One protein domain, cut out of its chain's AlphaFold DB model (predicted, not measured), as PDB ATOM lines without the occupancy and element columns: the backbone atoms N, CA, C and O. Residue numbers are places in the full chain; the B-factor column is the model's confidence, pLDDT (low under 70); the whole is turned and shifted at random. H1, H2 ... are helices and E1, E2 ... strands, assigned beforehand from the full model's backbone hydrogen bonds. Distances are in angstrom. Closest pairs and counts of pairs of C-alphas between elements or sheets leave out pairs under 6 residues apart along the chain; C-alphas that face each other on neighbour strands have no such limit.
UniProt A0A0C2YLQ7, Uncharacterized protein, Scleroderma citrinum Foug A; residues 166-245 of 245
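Overview. This is residues 166 to 245 of the 245 residues of an uncharacterized protein of Scleroderma citrinum Foug A (UniProt A0A0C2YLQ7). A short two-stranded ribbon, E1 and E2, sits in the middle, with the long helix H1 running along one side of it and H4 crossing the opposite side. H3 packs near E2 and makes a corner with H4, while the short helix H2 packs on the first residues of H1, 166 to 172. The printed part has 80 residues with four named helices and two named strands, in the order H1 E1 H2 E2 H3 H4; the sheet has the order E1 - E2 and is antiparallel, and the class is mostly helix. The whole is compact, with a radius of gyration of the C-alphas of 13.2 A, and the C-alphas span 38 by 27 by 24 A.

Arrangement. H1, residues 166 to 190, has 10 pairs of C-alphas within 8 A of E2, residues 212 to 215; the closest are those of Ala 180 and Ala 215, 5.1 A apart. With E1, residues 195 to 198, H1 has 5 such pairs, the closest being Arg 176 and Val 198 at 6.4 A. With residues 166 to 172 alone, H1 touches H2, residues 205 to 209; the closest C-alphas are those of Val 169 and Pro 207, 4.4 A apart. E1 and E2 are antiparallel neighbours, their directions 148 degrees apart. Across them N 198 and O 212, at 2.8 A, and N 196 and O 214, at 2.9 A, are within hydrogen-bond range. From E2 to H3, residues 218 to 226, the closest C-alphas are those of Ala 215 and Met 221, 6.1 A apart. H4, residues 228 to 243, comes to E2 with Leu 235, whose C-alpha is 7.2 A from that of Gly 212, the closest pair. H3 and H4 are close but not clearly touching, about perpendicular at 87 degrees, with the C-alphas of Ala 224 and Ile 231 closest at 7.1 A. H1 is apart from H3 and H4, and so is H2. In H1, H2, H3 and H4, every O i to N i+4 pair is within hydrogen-bond range.

Along the chain. H1 begins at C-alpha 166, at (60.034, 36.231, 128.489), and is 36.4 A long. E1 measures 10.6 A, H2 6.6 A, E2 10.3 A and H3 12.3 A. E2 begins at C-alpha 212, at (75.074, 30.897, 124.631). H4, 22.5 A long, ends at C-alpha 243, at (70.111, 31.489, 108.837).

Size, cuts and confidence. The two C-alphas farthest apart are those of Glu 190 and Ser 203, at 38.6 A. The printed part has no cut and ends at the chain's last residue, 245. No link is long; that from E1 to H2 is short, and the others are tight. The mean pLDDT of the printed part is 81.0, and residues 190, 244 and 245 are under 70.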
ATOM      1  N   LYS A 166      59.719  36.799 127.172       80.69
ATOM      2  CA  LYS A 166      60.034  36.231 128.489       80.69
ATOM      3  C   LYS A 166      59.932  34.705 128.506       80.69
ATOM      4  O   LYS A 166      60.848  34.045 128.998       80.69
ATOM      5  N   GLY A 167      58.851  34.146 127.959       76.06
ATOM      6  CA  GLY A 167      58.666  32.696 127.864       76.06
ATOM      7  C   GLY A 167      59.778  32.034 127.050       76.06
ATOM      8  O   GLY A 167      60.348  31.021 127.459       76.06
ATOM      9  N   MET A 168      60.167  32.666 125.942       79.00
ATOM     10  CA  MET A 168      61.233  32.178 125.068       79.00
ATOM     11  C   MET A 168      62.628  32.253 125.710       79.00
ATOM     12  O   MET A 168      63.393  31.299 125.578       79.00
ATOM     13  N   VAL A 169      62.941  33.308 126.473       81.38
ATOM     14  CA  VAL A 169      64.174  33.375 127.286       81.38
ATOM     15  C   VAL A 169      64.231  32.226 128.293       81.38
ATOM     16  O   VAL A 169      65.231  31.511 128.358       81.38
ATOM     17  N   GLY A 170      63.151  32.007 129.052       79.25
ATOM     18  CA  GLY A 170      63.102  30.952 130.068       79.25
ATOM     19  C   GLY A 170      63.314  29.551 129.487       79.25
ATOM     20  O   GLY A 170      64.009  28.725 130.083       79.25
ATOM     21  N   ARG A 171      62.776  29.290 128.290       77.94
ATOM     22  CA  ARG A 171      63.000  28.033 127.558       77.94
ATOM     23  C   ARG A 171      64.449  27.858 127.139       77.94
ATOM     24  O   ARG A 171      64.978  26.761 127.277       77.94
ATOM     25  N   LEU A 172      65.075  28.911 126.621       82.56
ATOM     26  CA  LEU A 172      66.448  28.841 126.134       82.56
ATOM     27  C   LEU A 172      67.429  28.559 127.276       82.56
ATOM     28  O   LEU A 172      68.281  27.685 127.144       82.56
ATOM     29  N   MET A 173      67.224  29.212 128.423       85.38
ATOM     30  CA  MET A 173      67.973  28.930 129.650       85.38
ATOM     31  C   MET A 173      67.761  27.483 130.112       85.38
ATOM     32  O   MET A 173      68.725  26.749 130.277       85.38
ATOM     33  N   SER A 174      66.504  27.030 130.202       81.31
ATOM     34  CA  SER A 174      66.193  25.651 130.615       81.31
ATOM     35  C   SER A 174      66.797  24.600 129.674       81.31
ATOM     36  O   SER A 174      67.228  23.540 130.117       81.31
ATOM     37  N   CYS A 175      66.818  24.885 128.369       81.44
ATOM     38  CA  CYS A 175      67.451  24.050 127.351       81.44
ATOM     39  C   CYS A 175      68.960  23.943 127.604       81.44
ATOM     40  O   CYS A 175      69.500  22.842 127.690       81.44
ATOM     41  N   ARG A 176      69.621  25.089 127.790       86.94
ATOM     42  CA  ARG A 176      71.054  25.173 128.076       86.94
ATOM     43  C   ARG A 176      71.425  24.420 129.352       86.94
ATOM     44  O   ARG A 176      72.374  23.645 129.328       86.94
ATOM     45  N   ASP A 177      70.646  24.585 130.417       84.19
ATOM     46  CA  ASP A 177      70.878  23.916 131.701       84.19
ATOM     47  C   ASP A 177      70.715  22.394 131.576       84.19
ATOM     48  O   ASP A 177      71.537  21.635 132.085       84.19
ATOM     49  N   ALA A 178      69.698  21.927 130.842       79.75
ATOM     50  CA  ALA A 178      69.494  20.499 130.601       79.75
ATOM     51  C   ALA A 178      70.658  19.871 129.815       79.75
ATOM     52  O   ALA A 178      71.106  18.770 130.143       79.75
ATOM     53  N   PHE A 179      71.174  20.569 128.799       84.50
ATOM     54  CA  PHE A 179      72.334  20.110 128.036       84.50
ATOM     55  C   PHE A 179      73.636  20.180 128.839       84.50
ATOM     56  O   PHE A 179      74.431  19.248 128.755       84.50
ATOM     57  N   ALA A 180      73.836  21.221 129.653       85.50
ATOM     58  CA  ALA A 180      74.966  21.312 130.578       85.50
ATOM     59  C   ALA A 180      74.968  20.136 131.562       85.50
ATOM     60  O   ALA A 180      75.984  19.473 131.739       85.50
ATOM     61  N   GLN A 181      73.808  19.810 132.134       81.50
ATOM     62  CA  GLN A 181      73.659  18.687 133.053       81.50
ATOM     63  C   GLN A 181      73.954  17.337 132.376       81.50
ATOM     64  O   GLN A 181      74.636  16.477 132.941       81.50
ATOM     65  N   ALA A 182      73.459  17.139 131.153       79.69
ATOM     66  CA  ALA A 182      73.767  15.941 130.378       79.69
ATOM     67  C   ALA A 182      75.272  15.850 130.076       79.69
ATOM     68  O   ALA A 182      75.880  14.807 130.305       79.69
ATOM     69  N   ALA A 183      75.882  16.952 129.633       83.44
ATOM     70  CA  ALA A 183      77.318  17.060 129.392       83.44
ATOM     71  C   ALA A 183      78.139  16.753 130.655       83.44
ATOM     72  O   ALA A 183      79.115  16.010 130.592       83.44
ATOM     73  N   GLN A 184      77.700  17.253 131.809       83.44
ATOM     74  CA  GLN A 184      78.356  17.042 133.097       83.44
ATOM     75  C   GLN A 184      78.358  15.573 133.512       83.44
ATOM     76  O   GLN A 184      79.335  15.090 134.077       83.44
ATOM     77  N   THR A 185      77.294  14.840 133.182       78.75
ATOM     78  CA  THR A 185      77.224  13.397 133.447       78.75
ATOM     79  C   THR A 185      78.358  12.658 132.730       78.75
ATOM     80  O   THR A 185      79.041  11.837 133.339       78.75
ATOM     81  N   TRP A 186      78.623  12.997 131.465       79.62
ATOM     82  CA  TRP A 186      79.728  12.417 130.693       79.62
ATOM     83  C   TRP A 186      81.103  12.825 131.226       79.62
ATOM     84  O   TRP A 186      82.002  11.987 131.303       79.62
ATOM     85  N   SER A 187      81.252  14.080 131.653       80.44
ATOM     86  CA  SER A 187      82.495  14.568 132.257       80.44
ATOM     87  C   SER A 187      82.824  13.859 133.569       80.44
ATOM     88  O   SER A 187      83.982  13.530 133.806       80.44
ATOM     89  N   ASN A 188      81.814  13.569 134.391       73.88
ATOM     90  CA  ASN A 188      82.002  12.941 135.698       73.88
ATOM     91  C   ASN A 188      82.211  11.420 135.633       73.88
ATOM     92  O   ASN A 188      82.853  10.867 136.524       73.88
ATOM     93  N   VAL A 189      81.646  10.735 134.631       70.38
ATOM     94  CA  VAL A 189      81.685   9.262 134.536       70.38
ATOM     95  C   VAL A 189      82.824   8.768 133.647       70.38
ATOM     96  O   VAL A 189      83.519   7.830 134.023       70.38
ATOM     97  N   GLU A 190      83.029   9.405 132.495       69.94
ATOM     98  CA  GLU A 190      83.941   8.923 131.445       69.94
ATOM     99  C   GLU A 190      85.130   9.874 131.220       69.94
ATOM    100  O   GLU A 190      85.934   9.671 130.314       69.94
ATOM    101  N   GLY A 191      85.230  10.960 131.997       74.75
ATOM    102  CA  GLY A 191      86.251  11.997 131.801       74.75
ATOM    103  C   GLY A 191      86.077  12.805 130.507       74.75
ATOM    104  O   GLY A 191      86.977  13.547 130.117       74.75
ATOM    105  N   ILE A 192      84.930  12.689 129.830       80.31
ATOM    106  CA  ILE A 192      84.685  13.322 128.529       80.31
ATOM    107  C   ILE A 192      84.235  14.771 128.729       80.31
ATOM    108  O   ILE A 192      83.171  15.042 129.290       80.31
ATOM    109  N   GLN A 193      85.019  15.721 128.220       83.38
ATOM    110  CA  GLN A 193      84.660  17.138 128.234       83.38
ATOM    111  C   GLN A 193      83.772  17.474 127.037       83.38
ATOM    112  O   GLN A 193      84.165  17.296 125.885       83.38
ATOM    113  N   ILE A 194      82.566  17.969 127.311       84.19
ATOM    114  CA  ILE A 194      81.601  18.372 126.285       84.19
ATOM    115  C   ILE A 194      81.368  19.876 126.407       84.19
ATOM    116  O   ILE A 194      81.007  20.367 127.479       84.19
ATOM    117  N   LEU A 195      81.541  20.576 125.286       86.75
ATOM    118  CA  LEU A 195      81.218  21.987 125.092       86.75
ATOM    119  C   LEU A 195      80.278  22.097 123.889       86.75
ATOM    120  O   LEU A 195      80.536  21.520 122.834       86.75
ATOM    121  N   GLY A 196      79.193  22.846 124.035       87.62
ATOM    122  CA  GLY A 196      78.243  23.092 122.957       87.62
ATOM    123  C   GLY A 196      77.625  24.476 123.056       87.62
ATOM    124  O   GLY A 196      77.923  25.240 123.971       87.62
ATOM    125  N   CYS A 197      76.758  24.813 122.105       88.94
ATOM    126  CA  CYS A 197      76.007  26.062 122.131       88.94
ATOM    127  C   CYS A 197      74.529  25.853 121.815       88.94
ATOM    128  O   CYS A 197      74.142  24.917 121.118       88.94
ATOM    129  N   VAL A 198      73.709  26.752 122.349       87.81
ATOM    130  CA  VAL A 198      72.291  26.873 122.039       87.81
ATOM    131  C   VAL A 198      72.092  28.218 121.352       87.81
ATOM    132  O   VAL A 198      72.352  29.264 121.950       87.81
ATOM    133  N   ILE A 199      71.640  28.182 120.098       86.69
ATOM    134  CA  ILE A 199      71.428  29.361 119.251       86.69
ATOM    135  C   ILE A 199      69.928  29.559 119.043       86.69
ATOM    136  O   ILE A 199      69.208  28.623 118.689       86.69
ATOM    137  N   TYR A 200      69.448  30.783 119.257       85.19
ATOM    138  CA  TYR A 200      68.049  31.126 119.026       85.19
ATOM    139  C   TYR A 200      67.835  31.675 117.612       85.19
ATOM    140  O   TYR A 200      68.371  32.717 117.242       85.19
ATOM    141  N   MET A 201      66.984  31.000 116.841       80.06
ATOM    142  CA  MET A 201      66.731  31.329 115.432       80.06
ATOM    143  C   MET A 201      65.508  32.223 115.201       80.06
ATOM    144  O   MET A 201      65.229  32.604 114.066       80.06
ATOM    145  N   GLY A 202      64.764  32.573 116.251       76.00
ATOM    146  CA  GLY A 202      63.580  33.416 116.108       76.00
ATOM    147  C   GLY A 202      63.898  34.909 115.954       76.00
ATOM    148  O   GLY A 202      65.028  35.380 116.115       76.00
ATOM    149  N   SER A 203      62.855  35.681 115.655       77.69
ATOM    150  CA  SER A 203      62.943  37.128 115.424       77.69
ATOM    151  C   SER A 203      63.033  37.961 116.706       77.69
ATOM    152  O   SER A 203      63.448  39.114 116.650       77.69
ATOM    153  N   LEU A 204      62.665  37.387 117.857       80.12
ATOM    154  CA  LEU A 204      62.664  38.087 119.144       80.12
ATOM    155  C   LEU A 204      64.089  38.364 119.643       80.12
ATOM    156  O   LEU A 204      64.921  37.461 119.703       80.12
ATOM    157  N   GLU A 205      64.341  39.597 120.078       84.06
ATOM    158  CA  GLU A 205      65.673  40.008 120.531       84.06
ATOM    159  C   GLU A 205      66.014  39.479 121.933       84.06
ATOM    160  O   GLU A 205      67.110  38.980 122.152       84.06
ATOM    161  N   ALA A 206      65.076  39.498 122.889       85.94
ATOM    162  CA  ALA A 206      65.390  39.073 124.260       85.94
ATOM    163  C   ALA A 206      65.880  37.609 124.364       85.94
ATOM    164  O   ALA A 206      66.873  37.368 125.045       85.94
ATOM    165  N   PRO A 207      65.272  36.620 123.675       82.38
ATOM    166  CA  PRO A 207      65.798  35.255 123.668       82.38
ATOM    167  C   PRO A 207      67.139  35.143 122.941       82.38
ATOM    168  O   PRO A 207      67.949  34.307 123.318       82.38
ATOM    169  N   ARG A 208      67.424  36.006 121.957       84.12
ATOM    170  CA  ARG A 208      68.745  36.064 121.315       84.12
ATOM    171  C   ARG A 208      69.835  36.421 122.323       84.12
ATOM    172  O   ARG A 208      70.888  35.806 122.297       84.12
ATOM    173  N   GLN A 209      69.552  37.317 123.266       83.75
ATOM    174  CA  GLN A 209      70.476  37.651 124.359       83.75
ATOM    175  C   GLN A 209      70.673  36.505 125.367       83.75
ATOM    176  O   GLN A 209      71.657  36.485 126.098       83.75
ATOM    177  N   ALA A 210      69.752  35.539 125.416       82.94
ATOM    178  CA  ALA A 210      69.865  34.353 126.264       82.94
ATOM    179  C   ALA A 210      70.568  33.172 125.567       82.94
ATOM    180  O   ALA A 210      70.750  32.120 126.185       82.94
ATOM    181  N   GLN A 211      70.936  33.314 124.287       85.69
ATOM    182  CA  GLN A 211      71.712  32.306 123.570       85.69
ATOM    183  C   GLN A 211      73.116  32.211 124.166       85.69
ATOM    184  O   GLN A 211      73.628  33.165 124.753       85.69
ATOM    185  N   GLY A 212      73.760  31.059 124.033       87.25
ATOM    186  CA  GLY A 212      75.074  30.897 124.631       87.25
ATOM    187  C   GLY A 212      75.580  29.476 124.622       87.25
ATOM    188  O   GLY A 212      74.932  28.551 124.135       87.25
ATOM    189  N   ILE A 213      76.765  29.322 125.184       90.31
ATOM    190  CA  ILE A 213      77.421  28.033 125.333       90.31
ATOM    191  C   ILE A 213      76.936  27.287 126.580       90.31
ATOM    192  O   ILE A 213      76.479  27.894 127.547       90.31
ATOM    193  N   PHE A 214      77.068  25.970 126.563       89.00
ATOM    194  CA  PHE A 214      76.965  25.106 127.733       89.00
ATOM    195  C   PHE A 214      78.181  24.190 127.776       89.00
ATOM    196  O   PHE A 214      78.702  23.801 126.729       89.00
ATOM    197  N   ALA A 215      78.595  23.802 128.975       88.00
ATOM    198  CA  ALA A 215      79.633  22.803 129.149       88.00
ATOM    199  C   ALA A 215      79.301  21.855 130.298       88.00
ATOM    200  O   ALA A 215      78.519  22.190 131.187       88.00
ATOM    201  N   GLY A 216      79.910  20.670 130.264       84.69
ATOM    202  CA  GLY A 216      79.785  19.677 131.328       84.69
ATOM    203  C   GLY A 216      80.651  19.954 132.556       84.69
ATOM    204  O   GLY A 216      80.385  19.416 133.627       84.69
ATOM    205  N   SER A 217      81.670  20.805 132.440       85.00
ATOM    206  CA  SER A 217      82.589  21.117 133.534       85.00
ATOM    207  C   SER A 217      82.723  22.616 133.772       85.00
ATOM    208  O   SER A 217      82.590  23.431 132.856       85.00
ATOM    209  N   LEU A 218      83.027  22.971 135.025       81.81
ATOM    210  CA  LEU A 218      83.310  24.351 135.425       81.81
ATOM    211  C   LEU A 218      84.546  24.898 134.708       81.81
ATOM    212  O   LEU A 218      84.495  26.020 134.226       81.81
ATOM    213  N   LEU A 219      85.586  24.080 134.522       81.88
ATOM    214  CA  LEU A 219      86.794  24.470 133.789       81.88
ATOM    215  C   LEU A 219      86.478  24.936 132.358       81.88
ATOM    216  O   LEU A 219      86.966  25.971 131.912       81.88
ATOM    217  N   CYS A 220      85.629  24.202 131.629       81.50
ATOM    218  CA  CYS A 220      85.217  24.608 130.285       81.50
ATOM    219  C   CYS A 220      84.393  25.906 130.292       81.50
ATOM    220  O   CYS A 220      84.521  26.707 129.366       81.50
ATOM    221  N   MET A 221      83.572  26.130 131.323       83.12
ATOM    222  CA  MET A 221      82.826  27.383 131.486       83.12
ATOM    223  C   MET A 221      83.738  28.564 131.848       83.12
ATOM    224  O   MET A 221      83.532  29.663 131.339       83.12
ATOM    225  N   GLU A 222      84.758  28.347 132.679       84.19
ATOM    226  CA  GLU A 222      85.751  29.353 133.070       84.19
ATOM    227  C   GLU A 222      86.596  29.784 131.870       84.19
ATOM    228  O   GLU A 222      86.606  30.968 131.529       84.19
ATOM    229  N   LEU A 223      87.185  28.827 131.144       80.25
ATOM    230  CA  LEU A 223      87.943  29.086 129.911       80.25
ATOM    231  C   LEU A 223      87.113  29.846 128.877       80.25
ATOM    232  O   LEU A 223      87.607  30.715 128.156       80.25
ATOM    233  N   ALA A 224      85.828  29.521 128.804       79.88
ATOM    234  CA  ALA A 224      84.928  30.228 127.931       79.88
ATOM    235  C   ALA A 224      84.638  31.663 128.397       79.88
ATOM    236  O   ALA A 224      84.610  32.583 127.579       79.88
ATOM    237  N   SER A 225      84.468  31.884 129.698       79.44
ATOM    238  CA  SER A 225      84.277  33.227 130.248       79.44
ATOM    239  C   SER A 225      85.503  34.127 130.033       79.44
ATOM    240  O   SER A 225      85.356  35.304 129.708       79.44
ATOM    241  N   GLU A 226      86.716  33.569 130.093       81.81
ATOM    242  CA  GLU A 226      87.962  34.286 129.785       81.81
ATOM    243  C   GLU A 226      88.036  34.727 128.314       81.81
ATOM    244  O   GLU A 226      88.638  35.750 127.983       81.81
ATOM    245  N   ARG A 227      87.396  33.970 127.417       79.06
ATOM    246  CA  ARG A 227      87.366  34.203 125.964       79.06
ATOM    247  C   ARG A 227      86.008  34.711 125.475       79.06
ATOM    248  O   ARG A 227      85.659  34.518 124.308       79.06
ATOM    249  N   GLN A 228      85.253  35.403 126.332       72.62
ATOM    250  CA  GLN A 228      83.871  35.829 126.068       72.62
ATOM    251  C   GLN A 228      83.687  36.541 124.712       72.62
ATOM    252  O   GLN A 228      82.697  36.312 124.008       72.62
ATOM    253  N   THR A 229      84.647  37.382 124.317       73.62
ATOM    254  CA  THR A 229      84.630  38.110 123.036       73.62
ATOM    255  C   THR A 229      84.718  37.176 121.828       73.62
ATOM    256  O   THR A 229      84.035  37.397 120.829       73.62
ATOM    257  N   ASP A 230      85.534  36.126 121.903       79.88
ATOM    258  CA  ASP A 230      85.734  35.184 120.799       79.88
ATOM    259  C   ASP A 230      84.550  34.218 120.676       79.88
ATOM    260  O   ASP A 230      84.109  33.910 119.569       79.88
ATOM    261  N   ILE A 231      83.951  33.832 121.805       78.81
ATOM    262  CA  ILE A 231      82.724  33.026 121.829       78.81
ATOM    263  C   ILE A 231      81.533  33.793 121.273       78.81
ATOM    264  O   ILE A 231      80.756  33.227 120.511       78.81
ATOM    265  N   SER A 232      81.405  35.081 121.590       80.25
ATOM    266  CA  SER A 232      80.325  35.905 121.033       80.25
ATOM    267  C   SER A 232      80.422  35.974 119.504       80.25
ATOM    268  O   SER A 232      79.442  35.704 118.814       80.25
ATOM    269  N   LYS A 233      81.631  36.194 118.963       84.19
ATOM    270  CA  LYS A 233      81.881  36.167 117.509       84.19
ATOM    271  C   LYS A 233      81.580  34.804 116.884       84.19
ATOM    272  O   LYS A 233      81.032  34.749 115.786       84.19
ATOM    273  N   LEU A 234      81.938  33.714 117.562       82.50
ATOM    274  CA  LEU A 234      81.638  32.358 117.104       82.50
ATOM    275  C   LEU A 234      80.125  32.106 117.061       82.50
ATOM    276  O   LEU A 234      79.629  31.576 116.071       82.50
ATOM    277  N   LEU A 235      79.387  32.508 118.099       83.44
ATOM    278  CA  LEU A 235      77.930  32.371 118.145       83.44
ATOM    279  C   LEU A 235      77.255  33.184 117.039       83.44
ATOM    280  O   LEU A 235      76.363  32.662 116.372       83.44
ATOM    281  N   ASP A 236      77.711  34.413 116.794       83.56
ATOM    282  CA  ASP A 236      77.204  35.252 115.707       83.56
ATOM    283  C   ASP A 236      77.481  34.630 114.332       83.56
ATOM    284  O   ASP A 236      76.593  34.581 113.478       83.56
ATOM    285  N   TYR A 237      78.689  34.096 114.125       84.50
ATOM    286  CA  TYR A 237      79.067  33.399 112.895       84.50
ATOM    287  C   TYR A 237      78.218  32.145 112.655       84.50
ATOM    288  O   TYR A 237      77.685  31.956 111.560       84.50
ATOM    289  N   LEU A 238      78.036  31.310 113.679       81.62
ATOM    290  CA  LEU A 238      77.201  30.113 113.594       81.62
ATOM    291  C   LEU A 238      75.732  30.477 113.348       81.62
ATOM    292  O   LEU A 238      75.095  29.890 112.476       81.62
ATOM    293  N   ALA A 239      75.200  31.482 114.047       81.06
ATOM    294  CA  ALA A 239      73.840  31.968 113.828       81.06
ATOM    295  C   ALA A 239      73.646  32.514 112.405       81.06
ATOM    296  O   ALA A 239      72.585  32.321 111.813       81.06
ATOM    297  N   MET A 240      74.662  33.173 111.841       84.81
ATOM    298  CA  MET A 240      74.651  33.634 110.454       84.81
ATOM    299  C   MET A 240      74.601  32.459 109.470       84.81
ATOM    300  O   MET A 240      73.757  32.482 108.579       84.81
ATOM    301  N   ILE A 241      75.445  31.433 109.638       79.31
ATOM    302  CA  ILE A 241      75.443  30.245 108.764       79.31
ATOM    303  C   ILE A 241      74.082  29.554 108.796       79.31
ATOM    304  O   ILE A 241      73.514  29.259 107.751       79.31
ATOM    305  N   ILE A 242      73.543  29.316 109.993       76.19
ATOM    306  CA  ILE A 242      72.295  28.563 110.153       76.19
ATOM    307  C   ILE A 242      71.111  29.329 109.540       76.19
ATOM    308  O   ILE A 242      70.168  28.705 109.076       76.19
ATOM    309  N   LYS A 243      71.150  30.669 109.489       73.56
ATOM    310  CA  LYS A 243      70.111  31.489 108.837       73.56
ATOM    311  C   LYS A 243      70.166  31.475 107.306       73.56
ATOM    312  O   LYS A 243      69.221  31.948 106.684       73.56
ATOM    313  N   GLN A 244      71.275  31.038 106.708       59.34
ATOM    314  CA  GLN A 244      71.453  30.997 105.252       59.34
ATOM    315  C   GLN A 244      70.953  29.690 104.615       59.34
ATOM    316  O   GLN A 244      70.910  29.607 103.389       59.34
ATOM    317  N   VAL A 245      70.587  28.698 105.433       47.75
ATOM    318  CA  VAL A 245      69.960  27.427 105.033       47.75
ATOM    319  C   VAL A 245      68.449  27.534 105.198       47.75
ATOM    320  O   VAL A 245      67.736  27.076 104.281       47.75
TER     321      VAL A 245